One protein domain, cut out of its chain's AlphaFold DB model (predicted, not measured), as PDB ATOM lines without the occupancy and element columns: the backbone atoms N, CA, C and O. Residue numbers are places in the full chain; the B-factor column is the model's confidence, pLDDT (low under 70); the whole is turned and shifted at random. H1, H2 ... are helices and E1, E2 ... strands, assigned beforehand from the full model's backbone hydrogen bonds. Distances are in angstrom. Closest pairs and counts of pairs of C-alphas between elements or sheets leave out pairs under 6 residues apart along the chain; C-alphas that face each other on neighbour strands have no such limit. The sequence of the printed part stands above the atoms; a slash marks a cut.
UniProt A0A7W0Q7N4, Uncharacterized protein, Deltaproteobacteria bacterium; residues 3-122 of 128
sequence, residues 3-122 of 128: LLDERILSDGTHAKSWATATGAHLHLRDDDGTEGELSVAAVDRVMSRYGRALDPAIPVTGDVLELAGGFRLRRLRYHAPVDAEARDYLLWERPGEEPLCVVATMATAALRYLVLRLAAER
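Overview. This is residues 3 to 122 of the 128 residues of an uncharacterized protein of Deltaproteobacteria bacterium (UniProt A0A7W0Q7N4). Two small four-stranded sheets, E1 to E4 and E5 to E8, stand partly face to face as a sandwich, and two helices that cross steeply, H1 and H2, pack on both of them. The long helix H2 crosses the sheet E1 E2 E3 E4 and starts close to E7 of the other sheet, while the shorter H1 covers E6, E7 and E8. The printed part has 120 residues with eight named strands and two named helices, in the order E1 E2 E3 E4 H1 E5 E6 E7 E8 H2, and its class is mixed, helices and strands. Each sheet follows the chain order and is antiparallel throughout. The whole is compact, with a radius of gyration of the C-alphas of 14.3 A and spans of 44 by 39 by 22 A.

Arrangement. E1, residues 3 to 8, E2, residues 14 to 22, E3, residues 25 to 30, and E4, residues 35 to 39, form a strongly twisted sheet and a meander, each strand the antiparallel neighbour of the one before. Within hydrogen-bond range are N 7 and O 15 at 2.9 A in the hairpin E1 and E2, N 20 and O 27 at 2.9 A in the hairpin E2 and E3, and N 28 and O 36 at 2.8 A in the hairpin E3 and E4. H2, residues 104 to 121, is on this sheet at a height over the sheet of 8.4 A, and runs across the strands, at 84 degrees to E1 on the local plane. Its closest C-alphas to E4 are those of Val 115 and Gly 36, 5.4 A apart. E5, residues 64 to 67, E6, residues 71 to 78, E7, residues 87 to 93, and E8, residues 100 to 103, form the second sheet, also a meander and only just strongly twisted, with C-alphas up to 4.1 A off its best plane. Here N 65 and O 73 at 2.8 A, N 76 and O 89 at 2.9 A, and N 92 and O 100 at 2.8 A are within hydrogen-bond range across its three hairpins, E5 and E6, E6 and E7, and E7 and E8. The parts of the two sheets that face each other are 10.4 A centre to centre; the closest C-alphas of E2 and E5, Ala 21 and Leu 67, are 6.0 A apart. H1, residues 40 to 50, is on the second sheet at a height of 9.1 A, slantwise to the strands at 33 degrees to E6 on the local plane. H2 is on the same face and stands up from this sheet, its line rising 53 degrees; the closest C-alphas of H2 and E7, Ala 104 and Tyr 89, are 4.3 A apart. H1 and H2 touch, H2 with residues 107 to 111 alone, at a steep tilt of 50 degrees, opposite ways; their closest C-alphas, Val 46 and Ala 110, are 6.8 A apart. In both helices every O i to N i+4 pair is within hydrogen-bond range.

Along the chain. E1 begins at C-alpha 3, (119.181, 164.837, 256.494), and is 15.0 A long. E2 is 27.2 A, E3 16.4 A and E4 13.9 A long. H1 measures 15.5 A from C-alpha 40, (115.193, 175.733, 243.801). E5 is 9.8 A, E6 21.4 A, E7 18.8 A and E8 10.4 A long. H2, 25.8 A, ends at C-alpha 121, (119.487, 191.260, 253.849).

Size, cuts and confidence. The C-alphas of Pro 81 and Arg 122, the two farthest apart, are 46.2 A from each other. The printed part has no cut. The link from H1 to E5, residues 51 to 63, is long, and its residues 52 to 53 pair antiparallel with residues 100 to 101 of E8; between E4 and E5, a stretch that holds H1 and this link, the chain changes from the first sheet to the second. The mean pLDDT of the printed part is 93.4, and residues 83 to 85, in the link from E6 to E7, are under 70.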
ATOM      1  N   LEU A   3     117.965 164.458 255.779       97.88
ATOM      2  CA  LEU A   3     119.181 164.837 256.494       97.88
ATOM      3  C   LEU A   3     120.248 165.241 255.473       97.88
ATOM      4  O   LEU A   3     120.529 164.472 254.556       97.88
ATOM      5  N   LEU A   4     120.792 166.448 255.614       97.19
ATOM      6  CA  LEU A   4     121.785 167.004 254.702       97.19
ATOM      7  C   LEU A   4     123.212 166.733 255.174       97.19
ATOM      8  O   LEU A   4     124.026 166.293 254.378       97.19
ATOM      9  N   ASP A   5     123.509 166.988 256.446       95.94
ATOM     10  CA  ASP A   5     124.858 166.890 257.012       95.94
ATOM     11  C   ASP A   5     124.798 166.570 258.507       95.94
ATOM     12  O   ASP A   5     123.832 166.919 259.191       95.94
ATOM     13  N   GLU A   6     125.852 165.926 258.999       94.69
ATOM     14  CA  GLU A   6     126.094 165.615 260.407       94.69
ATOM     15  C   GLU A   6     127.538 166.015 260.727       94.69
ATOM     16  O   GLU A   6     128.466 165.596 260.036       94.69
ATOM     17  N   ARG A   7     127.742 166.841 261.757       92.19
ATOM     18  CA  ARG A   7     129.061 167.399 262.088       92.19
ATOM     19  C   ARG A   7     129.288 167.486 263.590       92.19
ATOM     20  O   ARG A   7     128.353 167.681 264.362       92.19
ATOM     21  N   ILE A   8     130.550 167.400 263.998       91.56
ATOM     22  CA  ILE A   8     130.972 167.706 265.368       91.56
ATOM     23  C   ILE A   8     131.429 169.164 265.410       91.56
ATOM     24  O   ILE A   8     132.288 169.580 264.631       91.56
ATOM     25  N   LEU A   9     130.815 169.951 266.289       88.56
ATOM     26  CA  LEU A   9     131.152 171.349 266.529       88.56
ATOM     27  C   LEU A   9     132.425 171.465 267.388       88.56
ATOM     28  O   LEU A   9     132.906 170.492 267.967       88.56
ATOM     29  N   SER A  10     132.992 172.672 267.485       89.62
ATOM     30  CA  SER A  10     134.245 172.917 268.222       89.62
ATOM     31  C   SER A  10     134.146 172.662 269.730       89.62
ATOM     32  O   SER A  10     135.167 172.484 270.386       89.62
ATOM     33  N   ASP A  11     132.933 172.665 270.278       92.06
ATOM     34  CA  ASP A  11     132.621 172.330 271.671       92.06
ATOM     35  C   ASP A  11     132.386 170.820 271.887       92.06
ATOM     36  O   ASP A  11     132.095 170.393 273.002       92.06
ATOM     37  N   GLY A  12     132.514 170.003 270.835       92.38
ATOM     38  CA  GLY A  12     132.240 168.567 270.860       92.38
ATOM     39  C   GLY A  12     130.768 168.200 270.656       92.38
ATOM     40  O   GLY A  12     130.448 167.011 270.618       92.38
ATOM     41  N   THR A  13     129.872 169.177 270.491       94.38
ATOM     42  CA  THR A  13     128.452 168.918 270.254       94.38
ATOM     43  C   THR A  13     128.249 168.307 268.871       94.38
ATOM     44  O   THR A  13     128.767 168.798 267.868       94.38
ATOM     45  N   HIS A  14     127.464 167.234 268.803       94.75
ATOM     46  CA  HIS A  14     127.003 166.684 267.533       94.75
ATOM     47  C   HIS A  14     125.810 167.503 267.032       94.75
ATOM     48  O   HIS A  14     124.793 167.580 267.717       94.75
ATOM     49  N   ALA A  15     125.942 168.095 265.847       95.06
ATOM     50  CA  ALA A  15     124.916 168.909 265.209       95.06
ATOM     51  C   ALA A  15     124.555 168.352 263.834       95.06
ATOM     52  O   ALA A  15     125.409 167.813 263.119       95.06
ATOM     53  N   LYS A  16     123.296 168.522 263.443       97.31
ATOM     54  CA  LYS A  16     122.786 168.083 262.148       97.31
ATOM     55  C   LYS A  16     122.056 169.206 261.426       97.31
ATOM     56  O   LYS A  16     121.529 170.137 262.036       97.31
ATOM     57  N   SER A  17     121.997 169.084 260.105       97.75
ATOM     58  CA  SER A  17     121.203 169.963 259.247       97.75
ATOM     59  C   SER A  17     120.207 169.142 258.443       97.75
ATOM     60  O   SER A  17     120.576 168.151 257.817       97.75
ATOM     61  N   TRP A  18     118.957 169.580 258.385       98.50
ATOM     62  CA  TRP A  18     117.894 168.934 257.626       98.50
ATOM     63  C   TRP A  18     117.285 169.876 256.603       98.50
ATOM     64  O   TRP A  18     117.342 171.098 256.734       98.50
ATOM     65  N   ALA A  19     116.638 169.270 255.614       98.38
ATOM     66  CA  ALA A  19     115.807 169.943 254.643       98.38
ATOM     67  C   ALA A  19     114.389 169.366 254.589       98.38
ATOM     68  O   ALA A  19     114.166 168.151 254.664       98.38
ATOM     69  N   THR A  20     113.420 170.238 254.366       98.38
ATOM     70  CA  THR A  20     112.098 169.896 253.831       98.38
ATOM     71  C   THR A  20     111.859 170.695 252.553       98.38
ATOM     72  O   THR A  20     112.627 171.597 252.226       98.38
ATOM     73  N   ALA A  21     110.835 170.331 251.786       97.44
ATOM     74  CA  ALA A  21     110.496 171.013 250.547       97.44
ATOM     75  C   ALA A  21     109.013 171.369 250.538       97.44
ATOM     76  O   ALA A  21     108.177 170.542 250.911       97.44
ATOM     77  N   THR A  22     108.713 172.580 250.075       96.75
ATOM     78  CA  THR A  22     107.354 173.076 249.850       96.75
ATOM     79  C   THR A  22     107.311 173.718 248.471       96.75
ATOM     80  O   THR A  22     107.824 174.816 248.254       96.75
ATOM     81  N   GLY A  23     106.730 173.020 247.494       95.44
ATOM     82  CA  GLY A  23     106.725 173.488 246.109       95.44
ATOM     83  C   GLY A  23     108.148 173.711 245.582       95.44
ATOM     84  O   GLY A  23     108.947 172.780 245.538       95.44
ATOM     85  N   ALA A  24     108.456 174.939 245.161       96.38
ATOM     86  CA  ALA A  24     109.745 175.318 244.569       96.38
ATOM     87  C   ALA A  24     110.786 175.808 245.592       96.38
ATOM     88  O   ALA A  24     111.761 176.460 245.209       96.38
ATOM     89  N   HIS A  25     110.581 175.514 246.876       97.94
ATOM     90  CA  HIS A  25     111.443 175.984 247.948       97.94
ATOM     91  C   HIS A  25     111.904 174.846 248.851       97.94
ATOM     92  O   HIS A  25     111.154 173.914 249.147       97.94
ATOM     93  N   LEU A  26     113.160 174.950 249.275       98.25
ATOM     94  CA  LEU A  26     113.803 174.111 250.268       98.25
ATOM     95  C   LEU A  26     113.864 174.887 251.581       98.25
ATOM     96  O   LEU A  26     114.452 175.966 251.631       98.25
ATOM     97  N   HIS A  27     113.299 174.324 252.643       98.31
ATOM     98  CA  HIS A  27     113.446 174.853 253.995       98.31
ATOM     99  C   HIS A  27     114.582 174.114 254.686       98.31
ATOM    100  O   HIS A  27     114.544 172.888 254.794       98.31
ATOM    101  N   LEU A  28     115.592 174.853 255.126       98.19
ATOM    102  CA  LEU A  28     116.734 174.344 255.867       98.19
ATOM    103  C   LEU A  28     116.513 174.592 257.355       98.19
ATOM    104  O   LEU A  28     116.180 175.709 257.742       98.19
ATOM    105  N   ARG A  29     116.768 173.570 258.173       97.94
ATOM    106  CA  ARG A  29     116.808 173.670 259.634       97.94
ATOM    107  C   ARG A  29     118.093 173.048 260.152       97.94
ATOM    108  O   ARG A  29     118.396 171.907 259.811       97.94
ATOM    109  N   ASP A  30     118.817 173.765 260.989       95.00
ATOM    110  CA  ASP A  30     120.016 173.291 261.669       95.00
ATOM    111  C   ASP A  30     119.773 173.166 263.177       95.00
ATOM    112  O   ASP A  30     118.984 173.925 263.745       95.00
ATOM    113  N   ASP A  31     120.444 172.218 263.830       94.44
ATOM    114  CA  ASP A  31     120.396 172.074 265.292       94.44
ATOM    115  C   ASP A  31     120.911 173.315 266.035       94.44
ATOM    116  O   ASP A  31     120.494 173.565 267.163       94.44
ATOM    117  N   ASP A  32     121.778 174.121 265.411       86.69
ATOM    118  CA  ASP A  32     122.247 175.388 265.988       86.69
ATOM    119  C   ASP A  32     121.196 176.517 265.978       86.69
ATOM    120  O   ASP A  32     121.476 177.632 266.421       86.69
ATOM    121  N   GLY A  33     119.985 176.233 265.489       89.19
ATOM    122  CA  GLY A  33     118.876 177.179 265.396       89.19
ATOM    123  C   GLY A  33     118.832 177.960 264.083       89.19
ATOM    124  O   GLY A  33     117.888 178.721 263.870       89.19
ATOM    125  N   THR A  34     119.800 177.777 263.178       91.81
ATOM    126  CA  THR A  34     119.728 178.363 261.834       91.81
ATOM    127  C   THR A  34     118.552 177.762 261.072       91.81
ATOM    128  O   THR A  34     118.524 176.563 260.786       91.81
ATOM    129  N   GLU A  35     117.608 178.607 260.673       96.44
ATOM    130  CA  GLU A  35     116.474 178.219 259.843       96.44
ATOM    131  C   GLU A  35     116.263 179.226 258.714       96.44
ATOM    132  O   GLU A  35     116.456 180.434 258.873       96.44
ATOM    133  N   GLY A  36     115.866 178.730 257.547       96.94
ATOM    134  CA  GLY A  36     115.447 179.594 256.459       96.94
ATOM    135  C   GLY A  36     115.086 178.843 255.197       96.94
ATOM    136  O   GLY A  36     115.130 177.618 255.127       96.94
ATOM    137  N   GLU A  37     114.715 179.610 254.186       97.56
ATOM    138  CA  GLU A  37     114.174 179.096 252.940       97.56
ATOM    139  C   GLU A  37     115.062 179.502 251.768       97.56
ATOM    140  O   GLU A  37     115.555 180.630 251.698       97.56
ATOM    141  N   LEU A  38     115.264 178.569 250.843       98.00
ATOM    142  CA  LEU A  38     116.002 178.763 249.605       98.00
ATOM    143  C   LEU A  38     115.131 178.330 248.431       98.00
ATOM    144  O   LEU A  38     114.530 177.258 248.450       98.00
ATOM    145  N   SER A  39     115.101 179.132 247.371       97.81
ATOM    146  CA  SER A  39     114.463 178.714 246.122       97.81
ATOM    147  C   SER A  39     115.238 177.565 245.470       97.81
ATOM    148  O   SER A  39     116.457 177.455 245.627       97.81
ATOM    149  N   VAL A  40     114.555 176.751 244.659       97.88
ATOM    150  CA  VAL A  40     115.193 175.733 243.801       97.88
ATOM    151  C   VAL A  40     116.344 176.336 242.992       97.88
ATOM    152  O   VAL A  40     117.389 175.713 242.880       97.88
ATOM    153  N   ALA A  41     116.208 177.571 242.497       97.25
ATOM    154  CA  ALA A  41     117.272 178.252 241.757       97.25
ATOM    155  C   ALA A  41     118.511 178.565 242.621       97.25
ATOM    156  O   ALA A  41     119.638 178.515 242.131       97.25
ATOM    157  N   ALA A  42     118.330 178.889 243.906       97.88
ATOM    158  CA  ALA A  42     119.446 179.087 244.828       97.88
ATOM    159  C   ALA A  42     120.162 177.761 245.126       97.88
ATOM    160  O   ALA A  42     121.393 177.711 245.080       97.88
ATOM    161  N   VAL A  43     119.397 176.686 245.358       98.12
ATOM    162  CA  VAL A  43     119.942 175.329 245.533       98.12
ATOM    163  C   VAL A  43     120.707 174.904 244.280       98.12
ATOM    164  O   VAL A  43     121.873 174.527 244.371       98.12
ATOM    165  N   ASP A  44     120.101 175.059 243.106       97.94
ATOM    166  CA  ASP A  44     120.691 174.719 241.815       97.94
ATOM    167  C   ASP A  44     122.018 175.446 241.567       97.94
ATOM    168  O   ASP A  44     122.995 174.833 241.138       97.94
ATOM    169  N   ARG A  45     122.109 176.734 241.922       98.06
ATOM    170  CA  ARG A  45     123.368 177.490 241.835       98.06
ATOM    171  C   ARG A  45     124.453 176.947 242.760       98.06
ATOM    172  O   ARG A  45     125.608 176.885 242.344       98.06
ATOM    173  N   VAL A  46     124.116 176.572 243.996       98.25
ATOM    174  CA  VAL A  46     125.083 175.961 244.926       98.25
ATOM    175  C   VAL A  46     125.575 174.630 244.370       98.25
ATOM    176  O   VAL A  46     126.784 174.411 244.272       98.25
ATOM    177  N   MET A  47     124.647 173.774 243.949       98.31
ATOM    178  CA  MET A  47     124.969 172.447 243.431       98.31
ATOM    179  C   MET A  47     125.762 172.534 242.124       98.31
ATOM    180  O   MET A  47     126.757 171.837 241.980       98.31
ATOM    181  N   SER A  48     125.426 173.451 241.218       97.75
ATOM    182  CA  SER A  48     126.177 173.695 239.977       97.75
ATOM    183  C   SER A  48     127.572 174.267 240.218       97.75
ATOM    184  O   SER A  48     128.511 173.960 239.487       97.75
ATOM    185  N   ARG A  49     127.743 175.089 241.261       97.81
ATOM    186  CA  ARG A  49     129.040 175.685 241.602       97.81
ATOM    187  C   ARG A  49     130.037 174.652 242.119       97.81
ATOM    188  O   ARG A  49     131.219 174.731 241.787       97.81
ATOM    189  N   TYR A  50     129.579 173.737 242.966       97.38
ATOM    190  CA  TYR A  50     130.450 172.793 243.672       97.38
ATOM    191  C   TYR A  50     130.380 171.368 243.124       97.38
ATOM    192  O   TYR A  50     131.244 170.548 243.429       97.38
ATOM    193  N   GLY A  51     129.370 171.086 242.310       96.81
ATOM    194  CA  GLY A  51     129.067 169.767 241.792       96.81
ATOM    195  C   GLY A  51     130.033 169.274 240.736       96.81
ATOM    196  O   GLY A  51     130.676 170.028 239.992       96.81
ATOM    197  N   ARG A  52     130.094 167.951 240.666       96.44
ATOM    198  CA  ARG A  52     130.666 167.186 239.562       96.44
ATOM    199  C   ARG A  52     129.649 166.146 239.116       96.44
ATOM    200  O   ARG A  52     128.827 165.723 239.925       96.44
ATOM    201  N   ALA A  53     129.698 165.754 237.847       95.94
ATOM    202  CA  ALA A  53     128.872 164.657 237.358       95.94
ATOM    203  C   ALA A  53     129.132 163.395 238.197       95.94
ATOM    204  O   ALA A  53     130.281 163.108 238.549       95.94
ATOM    205  N   LEU A  54     128.066 162.680 238.556       92.69
ATOM    206  CA  LEU A  54     128.187 161.394 239.235       92.69
ATOM    207  C   LEU A  54     128.709 160.338 238.252       92.69
ATOM    208  O   LEU A  54     128.223 160.256 237.127       92.69
ATOM    209  N   ASP A  55     129.656 159.507 238.689       90.81
ATOM    210  CA  ASP A  55     130.072 158.336 237.913       90.81
ATOM    211  C   ASP A  55     128.859 157.401 237.699       90.81
ATOM    212  O   ASP A  55     128.265 156.956 238.688       90.81
ATOM    213  N   PRO A  56     128.486 157.076 236.443       88.62
ATOM    214  CA  PRO A  56     127.350 156.206 236.140       88.62
ATOM    215  C   PRO A  56     127.425 154.810 236.771       88.62
ATOM    216  O   PRO A  56     126.399 154.143 236.896       88.62
ATOM    217  N   ALA A  57     128.619 154.343 237.153       90.25
ATOM    218  CA  ALA A  57     128.800 153.065 237.835       90.25
ATOM    219  C   ALA A  57     128.369 153.098 239.312       90.25
ATOM    220  O   ALA A  57     128.198 152.040 239.923       90.25
ATOM    221  N   ILE A  58     128.199 154.285 239.906       89.19
ATOM    222  CA  ILE A  58     127.799 154.425 241.307       89.19
ATOM    223  C   ILE A  58     126.279 154.237 241.423       89.19
ATOM    224  O   ILE A  58     125.513 155.019 240.854       89.19
ATOM    225  N   PRO A  59     125.803 153.244 242.196       88.81
ATOM    226  CA  PRO A  59     124.377 153.040 242.389       88.81
ATOM    227  C   PRO A  59     123.774 154.196 243.193       88.81
ATOM    228  O   PRO A  59     124.155 154.459 244.337       88.81
ATOM    229  N   VAL A  60     122.785 154.862 242.604       90.50
ATOM    230  CA  VAL A  60     122.037 155.933 243.264       90.50
ATOM    231  C   VAL A  60     121.011 155.312 244.209       90.50
ATOM    232  O   VAL A  60     119.960 154.829 243.791       90.50
ATOM    233  N   THR A  61     121.325 155.322 245.502       87.12
ATOM    234  CA  THR A  61     120.440 154.856 246.580       87.12
ATOM    235  C   THR A  61     120.391 155.890 247.704       87.12
ATOM    236  O   THR A  61     121.258 156.761 247.783       87.12
ATOM    237  N   GLY A  62     119.366 155.819 248.556       87.44
ATOM    238  CA  GLY A  62     119.214 156.696 249.720       87.44
ATOM    239  C   GLY A  62     118.005 157.626 249.654       87.44
ATOM    240  O   GLY A  62     117.266 157.652 248.663       87.44
ATOM    241  N   ASP A  63     117.815 158.370 250.741       94.88
ATOM    242  CA  ASP A  63     116.664 159.243 250.947       94.88
ATOM    243  C   ASP A  63     116.655 160.410 249.964       94.88
ATOM    244  O   ASP A  63     117.689 161.022 249.676       94.88
ATOM    245  N   VAL A  64     115.462 160.735 249.472       97.12
ATOM    246  CA  VAL A  64     115.240 161.779 248.476       97.12
ATOM    247  C   VAL A  64     114.247 162.816 248.978       97.12
ATOM    248  O   VAL A  64     113.250 162.504 249.629       97.12
ATOM    249  N   LEU A  65     114.532 164.067 248.645       98.06
ATOM    250  CA  LEU A  65     113.648 165.204 248.772       98.06
ATOM    251  C   LEU A  65     113.265 165.667 247.366       98.06
ATOM    252  O   LEU A  65     114.126 166.079 246.591       98.06
ATOM    253  N   GLU A  66     111.980 165.589 247.040       97.75
ATOM    254  CA  GLU A  66     111.452 166.072 245.765       97.75
ATOM    255  C   GLU A  66     111.051 167.548 245.874       97.75
ATOM    256  O   GLU A  66     110.458 167.966 246.870       97.75
ATOM    257  N   LEU A  67     111.371 168.332 244.845       97.44
ATOM    258  CA  LEU A  67     110.994 169.736 244.715       97.44
ATOM    259  C   LEU A  67     110.173 169.937 243.433       97.44
ATOM    260  O   LEU A  67     110.207 169.127 242.501       97.44
ATOM    261  N   ALA A  68     109.417 171.033 243.374       95.56
ATOM    262  CA  ALA A  68     108.612 171.367 242.204       95.56
ATOM    263  C   ALA A  68     109.465 171.455 240.933       95.56
ATOM    264  O   ALA A  68     110.632 171.837 240.968       95.56
ATOM    265  N   GLY A  69     108.853 171.116 239.798       94.06
ATOM    266  CA  GLY A  69     109.537 171.087 238.506       94.06
ATOM    267  C   GLY A  69     110.339 169.810 238.250       94.06
ATOM    268  O   GLY A  69     111.026 169.755 237.244       94.06
ATOM    269  N   GLY A  70     110.246 168.789 239.111       96.50
ATOM    270  CA  GLY A  70     110.920 167.497 238.919       96.50
ATOM    271  C   GLY A  70     112.369 167.465 239.408       96.50
ATOM    272  O   GLY A  70     113.088 166.511 239.119       96.50
ATOM    273  N   PHE A  71     112.794 168.492 240.145       98.00
ATOM    274  CA  PHE A  71     114.097 168.517 240.797       98.00
ATOM    275  C   PHE A  71     114.106 167.594 242.012       98.00
ATOM    276  O   PHE A  71     113.108 167.476 242.731       98.00
ATOM    277  N   ARG A  72     115.249 166.960 242.273       98.06
ATOM    278  CA  ARG A  72     115.429 166.110 243.452       98.06
ATOM    279  C   ARG A  72     116.766 166.379 244.115       98.06
ATOM    280  O   ARG A  72     117.787 166.503 243.446       98.06
ATOM    281  N   LEU A  73     116.751 166.412 245.440       98.25
ATOM    282  CA  LEU A  73     117.949 166.389 246.267       98.25
ATOM    283  C   LEU A  73     117.996 165.051 246.998       98.25
ATOM    284  O   LEU A  73     117.035 164.685 247.666       98.25
ATOM    285  N   ARG A  74     119.096 164.315 246.889       97.62
ATOM    286  CA  ARG A  74     119.250 162.999 247.518       97.62
ATOM    287  C   ARG A  74     120.502 162.956 248.369       97.62
ATOM    288  O   ARG A  74     121.538 163.460 247.944       97.62
ATOM    289  N   ARG A  75     120.428 162.306 249.531       95.69
ATOM    290  CA  ARG A  75     121.628 161.942 250.294       95.69
ATOM    291  C   ARG A  75     122.102 160.563 249.856       95.69
ATOM    292  O   ARG A  75     121.345 159.598 249.901       95.69
ATOM    293  N   LEU A  76     123.363 160.488 249.454       92.88
ATOM    294  CA  LEU A  76     124.049 159.266 249.058       92.88
ATOM    295  C   LEU A  76     125.216 159.035 250.013       92.88
ATOM    296  O   LEU A  76     126.087 159.892 250.142       92.88
ATOM    297  N   ARG A  77     125.273 157.860 250.636       89.50
ATOM    298  CA  ARG A  77     126.450 157.426 251.391       89.50
ATOM    299  C   ARG A  77     127.272 156.498 250.514       89.50
ATOM    300  O   ARG A  77     126.790 155.433 250.135       89.50
ATOM    301  N   TYR A  78     128.494 156.901 250.183       85.75
ATOM    302  CA  TYR A  78     129.370 156.115 249.319       85.75
ATOM    303  C   TYR A  78     130.683 155.782 250.025       85.75
ATOM    304  O   TYR A  78     131.355 156.650 250.587       85.75
ATOM    305  N   HIS A  79     131.035 154.499 249.977       82.00
ATOM    306  CA  HIS A  79     132.315 153.972 250.426       82.00
ATOM    307  C   HIS A  79     133.191 153.741 249.197       82.00
ATOM    308  O   HIS A  79     132.985 152.772 248.464       82.00
ATOM    309  N   ALA A  80     134.160 154.627 248.960       74.69
ATOM    310  CA  ALA A  80     135.164 154.354 247.944       74.69
ATOM    311  C   ALA A  80     136.030 153.160 248.401       74.69
ATOM    312  O   ALA A  80     136.324 153.060 249.591       74.69
ATOM    313  N   PRO A  81     136.488 152.278 247.493       71.62
ATOM    314  CA  PRO A  81     137.236 151.067 247.859       71.62
ATOM    315  C   PRO A  81     138.510 151.302 248.686       71.62
ATOM    316  O   PRO A  81     139.009 150.380 249.323       71.62
ATOM    317  N   VAL A  82     139.047 152.523 248.643       71.44
ATOM    318  CA  VAL A  82     140.275 152.934 249.339       71.44
ATOM    319  C   VAL A  82     140.028 153.946 250.461       71.44
ATOM    320  O   VAL A  82     140.974 154.304 251.158       71.44
ATOM    321  N   ASP A  83     138.787 154.406 250.651       69.19
ATOM    322  CA  ASP A  83     138.451 155.323 251.741       69.19
ATOM    323  C   ASP A  83     138.148 154.516 253.009       69.19
ATOM    324  O   ASP A  83     137.260 153.664 253.036       69.19
ATOM    325  N   ALA A  84     138.881 154.812 254.086       63.41
ATOM    326  CA  ALA A  84     138.661 154.201 255.398       63.41
ATOM    327  C   ALA A  84     137.300 154.587 256.011       63.41
ATOM    328  O   ALA A  84     136.786 153.881 256.877       63.41
ATOM    329  N   GLU A  85     136.701 155.687 255.547       65.00
ATOM    330  CA  GLU A  85     135.433 156.222 256.036       65.00
ATOM    331  C   GLU A  85     134.489 156.513 254.866       65.00
ATOM    332  O   GLU A  85     134.891 157.078 253.849       65.00
ATOM    333  N   ALA A  86     133.211 156.145 255.010       75.88
ATOM    334  CA  ALA A  86     132.196 156.578 254.051       75.88
ATOM    335  C   ALA A  86     132.111 158.097 254.042       75.88
ATOM    336  O   ALA A  86     132.036 158.718 255.103       75.88
ATOM    337  N   ARG A  87     131.984 158.665 252.848       86.19
ATOM    338  CA  ARG A  87     131.599 160.062 252.696       86.19
ATOM    339  C   ARG A  87     130.116 160.140 252.381       86.19
ATOM    340  O   ARG A  87     129.586 159.354 251.590       86.19
ATOM    341  N   ASP A  88     129.465 161.109 253.005       92.69
ATOM    342  CA  ASP A  88     128.124 161.516 252.631       92.69
ATOM    343  C   ASP A  88     128.199 162.542 251.501       92.69
ATOM    344  O   ASP A  88     128.999 163.484 251.520       92.69
ATOM    345  N   TYR A  89     127.333 162.356 250.518       95.38
ATOM    346  CA  TYR A  89     127.190 163.206 249.352       95.38
ATOM    347  C   TYR A  89     125.746 163.669 249.217       95.38
ATOM    348  O   TYR A  89     124.807 162.950 249.568       95.38
ATOM    349  N   LEU A  90     125.577 164.861 248.658       97.69
ATOM    350  CA  LEU A  90     124.306 165.329 248.136       97.69
ATOM    351  C   LEU A  90     124.329 165.245 246.615       97.69
ATOM    352  O   LEU A  90     125.233 165.766 245.962       97.69
ATOM    353  N   LEU A  91     123.312 164.589 246.073       97.62
ATOM    354  CA  LEU A  91     123.071 164.463 244.649       97.62
ATOM    355  C   LEU A  91     121.918 165.385 244.256       97.62
ATOM    356  O   LEU A  91     120.834 165.310 244.835       97.62
ATOM    357  N   TRP A  92     122.163 166.245 243.277       98.19
ATOM    358  CA  TRP A  92     121.182 167.143 242.688       98.19
ATOM    359  C   TRP A  92     120.769 166.633 241.316       98.19
ATOM    360  O   TRP A  92     121.562 166.644 240.374       98.19
ATOM    361  N   GLU A  93     119.529 166.169 241.215       97.62
ATOM    362  CA  GLU A  93     118.946 165.640 239.988       97.62
ATOM    363  C   GLU A  93     118.075 166.732 239.353       97.62
ATOM    364  O   GLU A  93     117.122 167.225 239.967       97.62
ATOM    365  N   ARG A  94     118.410 167.109 238.117       96.50
ATOM    366  CA  ARG A  94     117.648 168.063 237.306       96.50
ATOM    367  C   ARG A  94     116.890 167.295 236.220       96.50
ATOM    368  O   ARG A  94     117.436 166.320 235.695       96.50
ATOM    369  N   PRO A  95     115.661 167.695 235.857       95.00
ATOM    370  CA  PRO A  95     114.895 166.993 234.833       95.00
ATOM    371  C   PRO A  95     115.657 166.910 233.505       95.00
ATOM    372  O   PRO A  95     115.913 167.925 232.866       95.00
ATOM    373  N   GLY A  96     115.998 165.692 233.080       94.25
ATOM    374  CA  GLY A  96     116.654 165.446 231.794       94.25
ATOM    375  C   GLY A  96     118.146 165.792 231.727       94.25
ATOM    376  O   GLY A  96     118.713 165.702 230.642       94.25
ATOM    377  N   GLU A  97     118.792 166.147 232.842       94.81
ATOM    378  CA  GLU A  97     120.240 166.400 232.885       94.81
ATOM    379  C   GLU A  97     120.978 165.383 233.762       94.81
ATOM    380  O   GLU A  97     120.389 164.711 234.612       94.81
ATOM    381  N   GLU A  98     122.300 165.307 233.587       93.88
ATOM    382  CA  GLU A  98     123.157 164.522 234.471       93.88
ATOM    383  C   GLU A  98     123.126 165.069 235.908       93.88
ATOM    384  O   GLU A  98     123.180 166.296 236.122       93.88
ATOM    385  N   PRO A  99     123.056 164.171 236.906       96.06
ATOM    386  CA  PRO A  99     122.987 164.577 238.291       96.06
ATOM    387  C   PRO A  99     124.347 165.086 238.782       96.06
ATOM    388  O   PRO A  99     125.409 164.555 238.443       96.06
ATOM    389  N   LEU A 100     124.303 166.117 239.623       97.69
ATOM    390  CA  LEU A 100     125.486 166.740 240.206       97.69
ATOM    391  C   LEU A 100     125.699 166.253 241.631       97.69
ATOM    392  O   LEU A 100     124.817 166.372 242.474       97.69
ATOM    393  N   CYS A 101     126.888 165.743 241.912       96.88
ATOM    394  CA  CYS A 101     127.288 165.230 243.211       96.88
ATOM    395  C   CYS A 101     128.224 166.220 243.915       96.88
ATOM    396  O   CYS A 101     129.185 166.714 243.317       96.88
ATOM    397  N   VAL A 102     127.950 166.503 245.189       97.06
ATOM    398  CA  VAL A 102     128.767 167.356 246.063       97.06
ATOM    399  C   VAL A 102     128.944 166.652 247.404       97.06
ATOM    400  O   VAL A 102     128.010 166.022 247.891       97.06
ATOM    401  N   VAL A 103     130.108 166.785 248.043       95.31
ATOM    402  CA  VAL A 103     130.281 166.342 249.439       95.31
ATOM    403  C   VAL A 103     129.256 167.055 250.322       95.31
ATOM    404  O   VAL A 103     129.131 168.282 250.276       95.31
ATOM    405  N   ALA A 104     128.528 166.292 251.131       96.38
ATOM    406  CA  ALA A 104     127.336 166.775 251.810       96.38
ATOM    407  C   ALA A 104     127.619 167.950 252.758       96.38
ATOM    408  O   ALA A 104     126.927 168.968 252.702       96.38
ATOM    409  N   THR A 105     128.711 167.880 253.521       95.38
ATOM    410  CA  THR A 105     129.173 168.965 254.398       95.38
ATOM    411  C   THR A 105     129.457 170.258 253.632       95.38
ATOM    412  O   THR A 105     129.112 171.347 254.088       95.38
ATOM    413  N   MET A 106     130.037 170.162 252.431       96.81
ATOM    414  CA  MET A 106     130.368 171.328 251.607       96.81
ATOM    415  C   MET A 106     129.107 172.010 251.067       96.81
ATOM    416  O   MET A 106     128.956 173.226 251.201       96.81
ATOM    417  N   ALA A 107     128.197 171.232 250.477       97.81
ATOM    418  CA  ALA A 107     126.931 171.752 249.972       97.81
ATOM    419  C   ALA A 107     126.095 172.358 251.107       97.81
ATOM    420  O   ALA A 107     125.611 173.482 250.990       97.81
ATOM    421  N   THR A 108     125.994 171.662 252.237       97.62
ATOM    422  CA  THR A 108     125.194 172.109 253.381       97.62
ATOM    423  C   THR A 108     125.741 173.386 254.004       97.62
ATOM    424  O   THR A 108     124.969 174.301 254.285       97.62
ATOM    425  N   ALA A 109     127.063 173.516 254.151       96.62
ATOM    426  CA  ALA A 109     127.677 174.758 254.618       96.62
ATOM    427  C   ALA A 109     127.375 175.942 253.681       96.62
ATOM    428  O   ALA A 109     127.051 177.032 254.153       96.62
ATOM    429  N   ALA A 110     127.422 175.730 252.361       97.94
ATOM    430  CA  ALA A 110     127.088 176.766 251.386       97.94
ATOM    431  C   ALA A 110     125.602 177.168 251.438       97.94
ATOM    432  O   ALA A 110     125.290 178.356 251.400       97.94
ATOM    433  N   LEU A 111     124.689 176.202 251.576       97.88
ATOM    434  CA  LEU A 111     123.253 176.470 251.731       97.88
ATOM    435  C   LEU A 111     122.965 177.241 253.029       97.88
ATOM    436  O   LEU A 111     122.266 178.254 252.994       97.88
ATOM    437  N   ARG A 112     123.558 176.826 254.156       96.56
ATOM    438  CA  ARG A 112     123.461 177.540 255.443       96.56
ATOM    439  C   ARG A 112     123.962 178.974 255.331       96.56
ATOM    440  O   ARG A 112     123.303 179.896 255.802       96.56
ATOM    441  N   TYR A 113     125.095 179.178 254.661       96.00
ATOM    442  CA  TYR A 113     125.617 180.516 254.406       96.00
ATOM    443  C   TYR A 113     124.622 181.383 253.621       96.00
ATOM    444  O   TYR A 113     124.401 182.533 253.996       96.00
ATOM    445  N   LEU A 114     123.987 180.844 252.573       96.50
ATOM    446  CA  LEU A 114     122.966 181.580 251.821       96.50
ATOM    447  C   LEU A 114     121.751 181.932 252.683       96.50
ATOM    448  O   LEU A 114     121.276 183.060 252.605       96.50
ATOM    449  N   VAL A 115     121.284 181.008 253.528       96.56
ATOM    450  CA  VAL A 115     120.190 181.269 254.479       96.56
ATOM    451  C   VAL A 115     120.536 182.438 255.401       96.56
ATOM    452  O   VAL A 115     119.777 183.404 255.477       96.56
ATOM    453  N   LEU A 116     121.704 182.392 256.046       94.50
ATOM    454  CA  LEU A 116     122.164 183.453 256.947       94.50
ATOM    455  C   LEU A 116     122.320 184.788 256.214       94.50
ATOM    456  O   LEU A 116     121.944 185.840 256.733       94.50
ATOM    457  N   ARG A 117     122.842 184.753 254.984       94.56
ATOM    458  CA  ARG A 117     123.035 185.949 254.167       94.56
ATOM    459  C   ARG A 117     121.706 186.601 253.784       94.56
ATOM    460  O   ARG A 117     121.567 187.807 253.953       94.56
ATOM    461  N   LEU A 118     120.731 185.817 253.328       91.88
ATOM    462  CA  LEU A 118     119.394 186.304 252.970       91.88
ATOM    463  C   LEU A 118     118.606 186.791 254.192       91.88
ATOM    464  O   LEU A 118     117.804 187.715 254.079       91.88
ATOM    465  N   ALA A 119     118.820 186.189 255.364       89.50
ATOM    466  CA  ALA A 119     118.244 186.676 256.614       89.50
ATOM    467  C   ALA A 119     118.800 188.059 256.994       89.50
ATOM    468  O   ALA A 119     118.028 188.934 257.369       89.50
ATOM    469  N   ALA A 120     120.108 188.282 256.829       87.75
ATOM    470  CA  ALA A 120     120.745 189.575 257.098       87.75
ATOM    471  C   ALA A 120     120.353 190.685 256.102       87.75
ATOM    472  O   ALA A 120     120.484 191.865 256.415       87.75
ATOM    473  N   GLU A 121     119.904 190.319 254.900       84.62
ATOM    474  CA  GLU A 121     119.487 191.260 253.849       84.62
ATOM    475  C   GLU A 121     117.996 191.631 253.914       84.62
ATOM    476  O   GLU A 121     117.579 192.573 253.240       84.62
ATOM    477  N   ARG A 122     117.187 190.940 254.731       76.38
ATOM    478  CA  ARG A 122     115.799 191.352 254.982       76.38
ATOM    479  C   ARG A 122     115.803 192.640 255.820       76.38
ATOM    480  O   ARG A 122     116.359 192.625 256.918       76.38
TER     481      ARG A 122